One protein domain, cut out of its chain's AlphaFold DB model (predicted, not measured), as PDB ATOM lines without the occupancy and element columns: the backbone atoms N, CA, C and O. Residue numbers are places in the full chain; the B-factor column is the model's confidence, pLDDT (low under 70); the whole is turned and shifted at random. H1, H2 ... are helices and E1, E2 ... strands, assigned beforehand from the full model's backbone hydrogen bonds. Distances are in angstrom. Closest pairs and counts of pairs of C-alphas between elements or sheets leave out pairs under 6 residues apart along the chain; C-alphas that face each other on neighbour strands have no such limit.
ATOM      1  N   HIS A 156      11.647 -19.735  38.927       86.50
ATOM      2  CA  HIS A 156      11.736 -18.696  37.918       86.50
ATOM      3  C   HIS A 156      11.330 -17.346  38.509       86.50
ATOM      4  O   HIS A 156      10.162 -17.141  38.837       86.50
ATOM      5  N   THR A 157      12.265 -16.401  38.587       86.88
ATOM      6  CA  THR A 157      12.010 -15.021  39.032       86.88
ATOM      7  C   THR A 157      12.204 -14.031  37.888       86.88
ATOM      8  O   THR A 157      13.058 -14.234  37.019       86.88
ATOM      9  N   SER A 158      11.388 -12.976  37.828       86.50
ATOM     10  CA  SER A 158      11.691 -11.810  36.991       86.50
ATOM     11  C   SER A 158      12.616 -10.847  37.724       86.50
ATOM     12  O   SER A 158      12.823 -10.951  38.926       86.50
ATOM     13  N   ARG A 159      13.076  -9.817  37.013       84.81
ATOM     14  CA  ARG A 159      13.642  -8.634  37.659       84.81
ATOM     15  C   ARG A 159      12.606  -7.975  38.577       84.81
ATOM     16  O   ARG A 159      11.439  -7.870  38.187       84.81
ATOM     17  N   ASP A 160      13.066  -7.464  39.712       83.75
ATOM     18  CA  ASP A 160      12.236  -6.705  40.643       83.75
ATOM     19  C   ASP A 160      11.801  -5.359  40.056       83.75
ATOM     20  O   ASP A 160      12.575  -4.626  39.425       83.75
ATOM     21  N   LEU A 161      10.541  -5.021  40.304       81.06
ATOM     22  CA  LEU A 161       9.990  -3.681  40.199       81.06
ATOM     23  C   LEU A 161       9.963  -3.084  41.600       81.06
ATOM     24  O   LEU A 161       9.135  -3.465  42.422       81.06
ATOM     25  N   SER A 162      10.862  -2.143  41.868       81.75
ATOM     26  CA  SER A 162      10.991  -1.525  43.187       81.75
ATOM     27  C   SER A 162      10.607  -0.049  43.143       81.75
ATOM     28  O   SER A 162      11.059   0.694  42.272       81.75
ATOM     29  N   LEU A 163       9.812   0.390  44.118       76.06
ATOM     30  CA  LEU A 163       9.648   1.800  44.459       76.06
ATOM     31  C   LEU A 163      10.634   2.137  45.582       76.06
ATOM     32  O   LEU A 163      10.461   1.696  46.721       76.06
ATOM     33  N   THR A 164      11.685   2.887  45.261       78.00
ATOM     34  CA  THR A 164      12.680   3.338  46.241       78.00
ATOM     35  C   THR A 164      12.178   4.527  47.045       78.00
ATOM     36  O   THR A 164      11.379   5.342  46.576       78.00
ATOM     37  N   ARG A 165      12.638   4.621  48.293       71.31
ATOM     38  CA  ARG A 165      12.395   5.801  49.120       71.31
ATOM     39  C   ARG A 165      13.142   7.023  48.568       71.31
ATOM     40  O   ARG A 165      14.208   6.856  47.984       71.31
ATOM     41  N   PRO A 166      12.643   8.250  48.814       76.44
ATOM     42  CA  PRO A 166      13.319   9.479  48.385       76.44
ATOM     43  C   PRO A 166      14.727   9.670  48.967       76.44
ATOM     44  O   PRO A 166      15.514  10.433  48.420       76.44
ATOM     45  N   ASP A 167      15.028   9.017  50.091       83.38
ATOM     46  CA  ASP A 167      16.318   9.075  50.782       83.38
ATOM     47  C   ASP A 167      17.267   7.922  50.404       83.38
ATOM     48  O   ASP A 167      18.304   7.759  51.044       83.38
ATOM     49  N   ASP A 168      16.902   7.106  49.405       70.50
ATOM     50  CA  ASP A 168      17.629   5.904  48.974       70.50
ATOM     51  C   ASP A 168      17.898   4.875  50.095       70.50
ATOM     52  O   ASP A 168      18.711   3.965  49.935       70.50
ATOM     53  N   SER A 169      17.175   4.932  51.222       75.38
ATOM     54  CA  SER A 169      17.353   3.985  52.339       75.38
ATOM     55  C   SER A 169      16.850   2.559  52.054       75.38
ATOM     56  O   SER A 169      16.919   1.693  52.927       75.38
ATOM     57  N   GLY A 170      16.348   2.303  50.842       69.38
ATOM     58  CA  GLY A 170      15.871   1.003  50.375       69.38
ATOM     59  C   GLY A 170      14.583   1.086  49.554       69.38
ATOM     60  O   GLY A 170      13.980   2.153  49.387       69.38
ATOM     61  N   ALA A 171      14.152  -0.065  49.034       61.72
ATOM     62  CA  ALA A 171      12.836  -0.218  48.424       61.72
ATOM     63  C   ALA A 171      11.755  -0.232  49.514       61.72
ATOM     64  O   ALA A 171      11.883  -0.924  50.521       61.72
ATOM     65  N   TYR A 172      10.691   0.542  49.316       69.88
ATOM     66  CA  TYR A 172       9.507   0.515  50.177       69.88
ATOM     67  C   TYR A 172       8.456  -0.488  49.679       69.88
ATOM     68  O   TYR A 172       7.646  -0.972  50.463       69.88
ATOM     69  N   LEU A 173       8.476  -0.798  48.380       77.75
ATOM     70  CA  LEU A 173       7.589  -1.766  47.743       77.75
ATOM     71  C   LEU A 173       8.337  -2.435  46.586       77.75
ATOM     72  O   LEU A 173       8.693  -1.750  45.626       77.75
ATOM     73  N   GLY A 174       8.582  -3.739  46.686       81.69
ATOM     74  CA  GLY A 174       9.104  -4.570  45.597       81.69
ATOM     75  C   GLY A 174       8.024  -5.493  45.035       81.69
ATOM     76  O   GLY A 174       7.160  -5.950  45.783       81.69
ATOM     77  N   ALA A 175       8.056  -5.770  43.731       83.88
ATOM     78  CA  ALA A 175       7.241  -6.809  43.108       83.88
ATOM     79  C   ALA A 175       7.987  -7.511  41.964       83.88
ATOM     80  O   ALA A 175       8.657  -6.854  41.172       83.88
ATOM     81  N   TYR A 176       7.817  -8.823  41.823       84.25
ATOM     82  CA  TYR A 176       8.375  -9.624  40.722       84.25
ATOM     83  C   TYR A 176       7.425 -10.761  40.350       84.25
ATOM     84  O   TYR A 176       6.547 -11.150  41.124       84.25
ATOM     85  N   LEU A 177       7.589 -11.296  39.142       85.50
ATOM     86  CA  LEU A 177       6.952 -12.542  38.732       85.50
ATOM     87  C   LEU A 177       7.716 -13.718  39.334       85.50
ATOM     88  O   LEU A 177       8.945 -13.737  39.297       85.50
ATOM     89  N   LEU A 178       6.973 -14.698  39.833       87.25
ATOM     90  CA  LEU A 178       7.488 -15.947  40.373       87.25
ATOM     91  C   LEU A 178       6.733 -17.114  39.737       87.25
ATOM     92  O   LEU A 178       5.502 -17.099  39.671       87.25
ATOM     93  N   ALA A 179       7.453 -18.135  39.295       85.56
ATOM     94  CA  ALA A 179       6.876 -19.431  38.973       85.56
ATOM     95  C   ALA A 179       7.777 -20.528  39.533       85.56
ATOM     96  O   ALA A 179       8.991 -20.476  39.360       85.56
ATOM     97  N   GLU A 180       7.179 -21.516  40.184       86.56
ATOM     98  CA  GLU A 180       7.892 -22.683  40.695       86.56
ATOM     99  C   GLU A 180       7.435 -23.928  39.940       86.56
ATOM    100  O   GLU A 180       6.235 -24.132  39.708       86.56
ATOM    101  N   GLU A 181       8.385 -24.774  39.556       84.06
ATOM    102  CA  GLU A 181       8.079 -26.008  38.833       84.06
ATOM    103  C   GLU A 181       7.303 -26.996  39.717       84.06
ATOM    104  O   GLU A 181       6.363 -27.651  39.254       84.06
ATOM    105  N   SER A 182       7.612 -27.016  41.018       83.12
ATOM    106  CA  SER A 182       6.901 -27.776  42.058       83.12
ATOM    107  C   SER A 182       5.399 -27.457  42.118       83.12
ATOM    108  O   SER A 182       4.595 -28.329  42.456       83.12
ATOM    109  N   GLU A 183       5.005 -26.239  41.741       77.50
ATOM    110  CA  GLU A 183       3.615 -25.777  41.694       77.50
ATOM    111  C   GLU A 183       3.000 -25.864  40.286       77.50
ATOM    112  O   GLU A 183       1.976 -25.239  39.988       77.50
ATOM    113  N   GLY A 184       3.615 -26.641  39.392       81.81
ATOM    114  CA  GLY A 184       3.146 -26.816  38.022       81.81
ATOM    115  C   GLY A 184       3.338 -25.565  37.169       81.81
ATOM    116  O   GLY A 184       2.522 -25.306  36.281       81.81
ATOM    117  N   ASN A 185       4.394 -24.785  37.434       80.50
ATOM    118  CA  ASN A 185       4.743 -23.582  36.678       80.50
ATOM    119  C   ASN A 185       3.642 -22.510  36.697       80.50
ATOM    120  O   ASN A 185       3.455 -21.749  35.740       80.50
ATOM    121  N   ARG A 186       2.885 -22.435  37.798       83.38
ATOM    122  CA  ARG A 186       1.888 -21.387  37.984       83.38
ATOM    123  C   ARG A 186       2.592 -20.049  38.206       83.38
ATOM    124  O   ARG A 186       3.251 -19.841  39.215       83.38
ATOM    125  N   VAL A 187       2.400 -19.122  37.271       80.12
ATOM    126  CA  VAL A 187       2.915 -17.755  37.406       80.12
ATOM    127  C   VAL A 187       2.103 -16.999  38.454       80.12
ATOM    128  O   VAL A 187       0.873 -16.915  38.369       80.12
ATOM    129  N   SER A 188       2.808 -16.423  39.415       84.56
ATOM    130  CA  SER A 188       2.293 -15.561  40.468       84.56
ATOM    131  C   SER A 188       3.124 -14.284  40.576       84.56
ATOM    132  O   SER A 188       4.159 -14.143  39.923       84.56
ATOM    133  N   VAL A 189       2.641 -13.324  41.359       82.50
ATOM    134  CA  VAL A 189       3.394 -12.111  41.701       82.50
ATOM    135  C   VAL A 189       3.729 -12.146  43.179       82.50
ATOM    136  O   VAL A 189       2.814 -12.294  43.988       82.50
ATOM    137  N   GLY A 190       5.014 -12.006  43.502       79.38
ATOM    138  CA  GLY A 190       5.497 -11.781  44.860       79.38
ATOM    139  C   GLY A 190       5.549 -10.288  45.176       79.38
ATOM    140  O   GLY A 190       5.821  -9.482  44.286       79.38
ATOM    141  N   PHE A 191       5.283  -9.927  46.432       79.06
ATOM    142  CA  PHE A 191       5.446  -8.570  46.957       79.06
ATOM    143  C   PHE A 191       6.453  -8.574  48.105       79.06
ATOM    144  O   PHE A 191       6.278  -9.298  49.083       79.06
ATOM    145  N   GLU A 192       7.463  -7.715  48.024       69.31
ATOM    146  CA  GLU A 192       8.382  -7.456  49.131       69.31
ATOM    147  C   GLU A 192       7.843  -6.293  49.964       69.31
ATOM    148  O   GLU A 192       8.139  -5.125  49.713       69.31
ATOM    149  N   ALA A 193       6.989  -6.621  50.933       62.31
ATOM    150  CA  ALA A 193       6.501  -5.687  51.951       62.31
ATOM    151  C   ALA A 193       6.173  -6.419  53.270       62.31
ATOM    152  O   ALA A 193       5.155  -6.154  53.908       62.31
ATOM    153  N   GLY A 194       7.029  -7.367  53.671       66.44
ATOM    154  CA  GLY A 194       6.849  -8.203  54.864       66.44
ATOM    155  C   GLY A 194       6.497  -9.645  54.508       66.44
ATOM    156  O   GLY A 194       7.395 -10.431  54.212       66.44
ATOM    157  N   ASP A 195       5.207  -9.985  54.541       67.25
ATOM    158  CA  ASP A 195       4.719 -11.340  54.258       67.25
ATOM    159  C   ASP A 195       4.513 -11.591  52.761       67.25
ATOM    160  O   ASP A 195       4.026 -10.741  52.013       67.25
ATOM    161  N   TRP A 196       4.843 -12.811  52.339       67.00
ATOM    162  CA  TRP A 196       4.708 -13.253  50.960       67.00
ATOM    163  C   TRP A 196       3.249 -13.542  50.627       67.00
ATOM    164  O   TRP A 196       2.600 -14.379  51.256       67.00
ATOM    165  N   VAL A 197       2.740 -12.887  49.586       77.38
ATOM    166  CA  VAL A 197       1.411 -13.164  49.042       77.38
ATOM    167  C   VAL A 197       1.554 -13.526  47.575       77.38
ATOM    168  O   VAL A 197       1.984 -12.704  46.776       77.38
ATOM    169  N   SER A 198       1.151 -14.747  47.224       77.06
ATOM    170  CA  SER A 198       1.055 -15.197  45.836       77.06
ATOM    171  C   SER A 198      -0.289 -14.760  45.252       77.06
ATOM    172  O   SER A 198      -1.354 -15.206  45.691       77.06
ATOM    173  N   LEU A 199      -0.254 -13.852  44.274       81.00
ATOM    174  CA  LEU A 199      -1.446 -13.402  43.554       81.00
ATOM    175  C   LEU A 199      -1.449 -13.918  42.115       81.00
ATOM    176  O   LEU A 199      -0.457 -13.805  41.398       81.00
ATOM    177  N   ASP A 200      -2.605 -14.411  41.662       82.44
ATOM    178  CA  ASP A 200      -2.863 -14.586  40.231       82.44
ATOM    179  C   ASP A 200      -3.172 -13.240  39.547       82.44
ATOM    180  O   ASP A 200      -3.286 -12.194  40.190       82.44
ATOM    181  N   ALA A 201      -3.359 -13.250  38.225       78.88
ATOM    182  CA  ALA A 201      -3.620 -12.030  37.459       78.88
ATOM    183  C   ALA A 201      -4.867 -11.250  37.929       78.88
ATOM    184  O   ALA A 201      -4.900 -10.022  37.832       78.88
ATOM    185  N   ALA A 202      -5.910 -11.930  38.417       82.00
ATOM    186  CA  ALA A 202      -7.109 -11.267  38.921       82.00
ATOM    187  C   ALA A 202      -6.883 -10.700  40.331       82.00
ATOM    188  O   ALA A 202      -7.337  -9.594  40.623       82.00
ATOM    189  N   GLY A 203      -6.163 -11.434  41.183       80.94
ATOM    190  CA  GLY A 203      -5.690 -10.978  42.487       80.94
ATOM    191  C   GLY A 203      -4.822  -9.733  42.376       80.94
ATOM    192  O   GLY A 203      -5.118  -8.741  43.035       80.94
ATOM    193  N   LEU A 204      -3.836  -9.739  41.474       82.31
ATOM    194  CA  LEU A 204      -2.949  -8.602  41.237       82.31
ATOM    195  C   LEU A 204      -3.720  -7.356  40.790       82.31
ATOM    196  O   LEU A 204      -3.464  -6.268  41.290       82.31
ATOM    197  N   ARG A 205      -4.687  -7.492  39.872       83.06
ATOM    198  CA  ARG A 205      -5.507  -6.343  39.440       83.06
ATOM    199  C   ARG A 205      -6.287  -5.734  40.601       83.06
ATOM    200  O   ARG A 205      -6.275  -4.519  40.757       83.06
ATOM    201  N   ARG A 206      -6.899  -6.574  41.443       79.94
ATOM    202  CA  ARG A 206      -7.575  -6.101  42.659       79.94
ATOM    203  C   ARG A 206      -6.600  -5.408  43.608       79.94
ATOM    204  O   ARG A 206      -6.964  -4.393  44.187       79.94
ATOM    205  N   GLU A 207      -5.383  -5.928  43.752       82.62
ATOM    206  CA  GLU A 207      -4.359  -5.298  44.589       82.62
ATOM    207  C   GLU A 207      -3.947  -3.926  44.074       82.62
ATOM    208  O   GLU A 207      -3.926  -2.963  44.834       82.62
ATOM    209  N   ILE A 208      -3.720  -3.805  42.769       82.56
ATOM    210  CA  ILE A 208      -3.419  -2.527  42.121       82.56
ATOM    211  C   ILE A 208      -4.547  -1.518  42.364       82.56
ATOM    212  O   ILE A 208      -4.273  -0.361  42.684       82.56
ATOM    213  N   ASP A 209      -5.808  -1.937  42.248       80.62
ATOM    214  CA  ASP A 209      -6.949  -1.055  42.500       80.62
ATOM    215  C   ASP A 209      -7.030  -0.630  43.978       80.62
ATOM    216  O   ASP A 209      -7.319   0.534  44.262       80.62
ATOM    217  N   ARG A 210      -6.698  -1.526  44.923       73.44
ATOM    218  CA  ARG A 210      -6.577  -1.185  46.353       73.44
ATOM    219  C   ARG A 210      -5.471  -0.163  46.607       73.44
ATOM    220  O   ARG A 210      -5.719   0.827  47.294       73.44
ATOM    221  N   ILE A 211      -4.282  -0.375  46.038       78.25
ATOM    222  CA  ILE A 211      -3.136   0.536  46.173       78.25
ATOM    223  C   ILE A 211      -3.499   1.918  45.624       78.25
ATOM    224  O   ILE A 211      -3.299   2.916  46.311       78.25
ATOM    225  N   ARG A 212      -4.105   1.992  44.432       83.12
ATOM    226  CA  ARG A 212      -4.560   3.261  43.835       83.12
ATOM    227  C   ARG A 212      -5.546   3.998  44.734       83.12
ATOM    228  O   ARG A 212      -5.341   5.172  45.023       83.12
ATOM    229  N   ALA A 213      -6.564   3.299  45.233       74.38
ATOM    230  CA  ALA A 213      -7.542   3.894  46.138       74.38
ATOM    231  C   ALA A 213      -6.897   4.423  47.433       74.38
ATOM    232  O   ALA A 213      -7.331   5.447  47.964       74.38
ATOM    233  N   HIS A 214      -5.858   3.752  47.940       74.25
ATOM    234  CA  HIS A 214      -5.100   4.225  49.095       74.25
ATOM    235  C   HIS A 214      -4.245   5.459  48.766       74.25
ATOM    236  O   HIS A 214      -4.249   6.422  49.531       74.25
ATOM    237  N   CYS A 215      -3.578   5.493  47.608       78.81
ATOM    238  CA  CYS A 215      -2.870   6.686  47.136       78.81
ATOM    239  C   CYS A 215      -3.805   7.902  47.036       78.81
ATOM    240  O   CYS A 215      -3.446   8.984  47.497       78.81
ATOM    241  N   ASP A 216      -5.031   7.719  46.537       80.62
ATOM    242  CA  ASP A 216      -6.036   8.789  46.483       80.62
ATOM    243  C   ASP A 216      -6.444   9.285  47.883       80.62
ATOM    244  O   ASP A 216      -6.776  10.457  48.067       80.62
ATOM    245  N   GLN A 217      -6.451   8.406  48.894       71.12
ATOM    246  CA  GLN A 217      -6.689   8.798  50.289       71.12
ATOM    247  C   GLN A 217      -5.525   9.618  50.853       71.12
ATOM    248  O   GLN A 217      -5.768  10.629  51.509       71.12
ATOM    249  N   LEU A 218      -4.282   9.211  50.581       71.75
ATOM    250  CA  LEU A 218      -3.086   9.942  51.006       71.75
ATOM    251  C   LEU A 218      -3.003  11.327  50.357       71.75
ATOM    252  O   LEU A 218      -2.658  12.286  51.040       71.75
ATOM    253  N   ALA A 219      -3.380  11.450  49.081       83.88
ATOM    254  CA  ALA A 219      -3.447  12.739  48.396       83.88
ATOM    255  C   ALA A 219      -4.403  13.709  49.110       83.88
ATOM    256  O   ALA A 219      -4.021  14.832  49.416       83.88
ATOM    257  N   ARG A 220      -5.598  13.240  49.499       84.19
ATOM    258  CA  ARG A 220      -6.542  14.058  50.281       84.19
ATOM    259  C   ARG A 220      -5.991  14.467  51.646       84.19
ATOM    260  O   ARG A 220      -6.255  15.572  52.098       84.19
ATOM    261  N   LEU A 221      -5.247  13.585  52.318       70.38
ATOM    262  CA  LEU A 221      -4.594  13.938  53.581       70.38
ATOM    263  C   LEU A 221      -3.507  14.999  53.377       70.38
ATOM    264  O   LEU A 221      -3.374  15.881  54.217       70.38
ATOM    265  N   ALA A 222      -2.761  14.939  52.274       80.31
ATOM    266  CA  ALA A 222      -1.777  15.962  51.937       80.31
ATOM    267  C   ALA A 222      -2.437  17.328  51.684       80.31
ATOM    268  O   ALA A 222      -1.949  18.330  52.198       80.31
ATOM    269  N   ASP A 223      -3.574  17.358  50.980       89.69
ATOM    270  CA  ASP A 223      -4.358  18.586  50.785       89.69
ATOM    271  C   ASP A 223      -4.806  19.177  52.133       89.69
ATOM    272  O   ASP A 223      -4.626  20.364  52.386       89.69
ATOM    273  N   MET A 224      -5.303  18.333  53.046       85.38
ATOM    274  CA  MET A 224      -5.689  18.768  54.395       85.38
ATOM    275  C   MET A 224      -4.508  19.338  55.191       85.38
ATOM    276  O   MET A 224      -4.670  20.322  55.906       85.38
ATOM    277  N   VAL A 225      -3.319  18.734  55.085       79.94
ATOM    278  CA  VAL A 225      -2.107  19.265  55.731       79.94
ATOM    279  C   VAL A 225      -1.755  20.640  55.165       79.94
ATOM    280  O   VAL A 225      -1.478  21.552  55.940       79.94
ATOM    281  N   ALA A 226      -1.818  20.814  53.843       82.00
ATOM    282  CA  ALA A 226      -1.544  22.099  53.203       82.00
ATOM    283  C   ALA A 226      -2.534  23.192  53.647       82.00
ATOM    284  O   ALA A 226      -2.125  24.326  53.910       82.00
ATOM    285  N   ASP A 227      -3.819  22.852  53.785       86.06
ATOM    286  CA  ASP A 227      -4.846  23.771  54.287       86.06
ATOM    287  C   ASP A 227      -4.555  24.223  55.732       86.06
ATOM    288  O   ASP A 227      -4.644  25.414  56.046       86.06
ATOM    289  N   GLU A 228      -4.154  23.296  56.609       88.25
ATOM    290  CA  GLU A 228      -3.775  23.600  57.997       88.25
ATOM    291  C   GLU A 228      -2.498  24.457  58.078       88.25
ATOM    292  O   GLU A 228      -2.424  25.402  58.870       88.25
ATOM    293  N   GLU A 229      -1.497  24.190  57.235       79.88
ATOM    294  CA  GLU A 229      -0.270  24.994  57.158       79.88
ATOM    295  C   GLU A 229      -0.554  26.437  56.715       79.88
ATOM    296  O   GLU A 229      -0.004  27.383  57.288       79.88
ATOM    297  N   LEU A 230      -1.449  26.630  55.741       86.38
ATOM    298  CA  LEU A 230      -1.893  27.957  55.307       86.38
ATOM    299  C   LEU A 230      -2.648  28.699  56.418       86.38
ATOM    300  O   LEU A 230      -2.423  29.896  56.619       86.38
ATOM    301  N   ALA A 231      -3.507  28.001  57.166       88.25
ATOM    302  CA  ALA A 231      -4.230  28.577  58.298       88.25
ATOM    303  C   ALA A 231      -3.285  29.003  59.438       88.25
ATOM    304  O   ALA A 231      -3.478  30.063  60.034       88.25
ATOM    305  N   ALA A 232      -2.236  28.218  59.707       86.19
ATOM    306  CA  ALA A 232      -1.226  28.528  60.716       86.19
ATOM    307  C   ALA A 232      -0.269  29.657  60.283       86.19
ATOM    308  O   ALA A 232       0.101  30.504  61.099       86.19
ATOM    309  N   GLY A 233       0.123  29.692  59.005       78.31
ATOM    310  CA  GLY A 233       1.028  30.697  58.433       78.31
ATOM    311  C   GLY A 233       0.380  32.059  58.155       78.31
ATOM    312  O   GLY A 233       1.085  33.061  58.072       78.31
ATOM    313  N   GLY A 234      -0.952  32.127  58.063       52.50
ATOM    314  CA  GLY A 234      -1.713  33.376  57.916       52.50
ATOM    315  C   GLY A 234      -1.851  34.214  59.197       52.50
ATOM    316  O   GLY A 234      -2.499  35.258  59.167       52.50
ATOM    317  N   ALA A 235      -1.270  33.766  60.316       47.72
ATOM    318  CA  ALA A 235      -1.275  34.471  61.601       47.72
ATOM    319  C   ALA A 235       0.041  35.217  61.919       47.72
ATOM    320  O   ALA A 235       0.183  35.731  63.032       47.72
TER     321      ALA A 235
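What this domain is: This is residues 156 to 235 of the 236 residues of an uncharacterized protein of Streptomyces alkaliphilus (UniProt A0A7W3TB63). A small meander sheet of three strands, each the antiparallel neighbour of the one before, is followed by one long helix, H1, which only grazes the sheet with its first residues, 201 to 204, and then leaves it. Residues 208 to 235, of which 208 to 233 belong to H1, stick out as a free arm that makes much of the length. The printed part has 80 residues, with E1, E2, E3 and H1 along the chain, the sheet order E1, E2, E3 and the class mixed, helices and strands. It is extended, with a radius of gyration of the C-alphas of 18.2 A and spans of 66 by 28 by 17 A.

Where its parts are: E1, residues 161 to 164, begins with C-alpha 161 at (9.990, -3.681, 40.199). E2, residues 171 to 180, is 24.3 A long from first to last C-alpha and bends by 50 degrees at residue 177. E3, residues 188 to 192, measures 13.3 A. H1, residues 201 to 233, measures 47.8 A, from C-alpha 201 at (-3.620, -12.030, 37.459) to C-alpha 233 at (1.028, 30.697, 58.433).

How they stand to each other: E1 and E2 form an antiparallel hairpin at 166 degrees, with N 161 and O 175 within hydrogen-bond range at 2.8 A. Residues 156 to 157 also pair with residues 178 to 179 of E2, antiparallel. E2 and E3 form a second hairpin at 151 degrees, with N 188 and O 178 at 2.8 A. The edge strands E1 and E3 are apart. The closest C-alphas of E3 and H1 are those of Val 189 and Leu 204, 7.3 A apart. In H1 every O i to N i+4 pair is within hydrogen-bond range.

The domain as a whole: The two C-alphas farthest apart, those of Gly 184 and Ala 235, are 65.8 A apart. Without the free stretch the body spans 40 by 23 by 17 A. The printed part has no cut, and its three links are short. The mean pLDDT of the printed part is 78.9; residues 170 to 172, 192 to 196 and 234 to 235 are under 70.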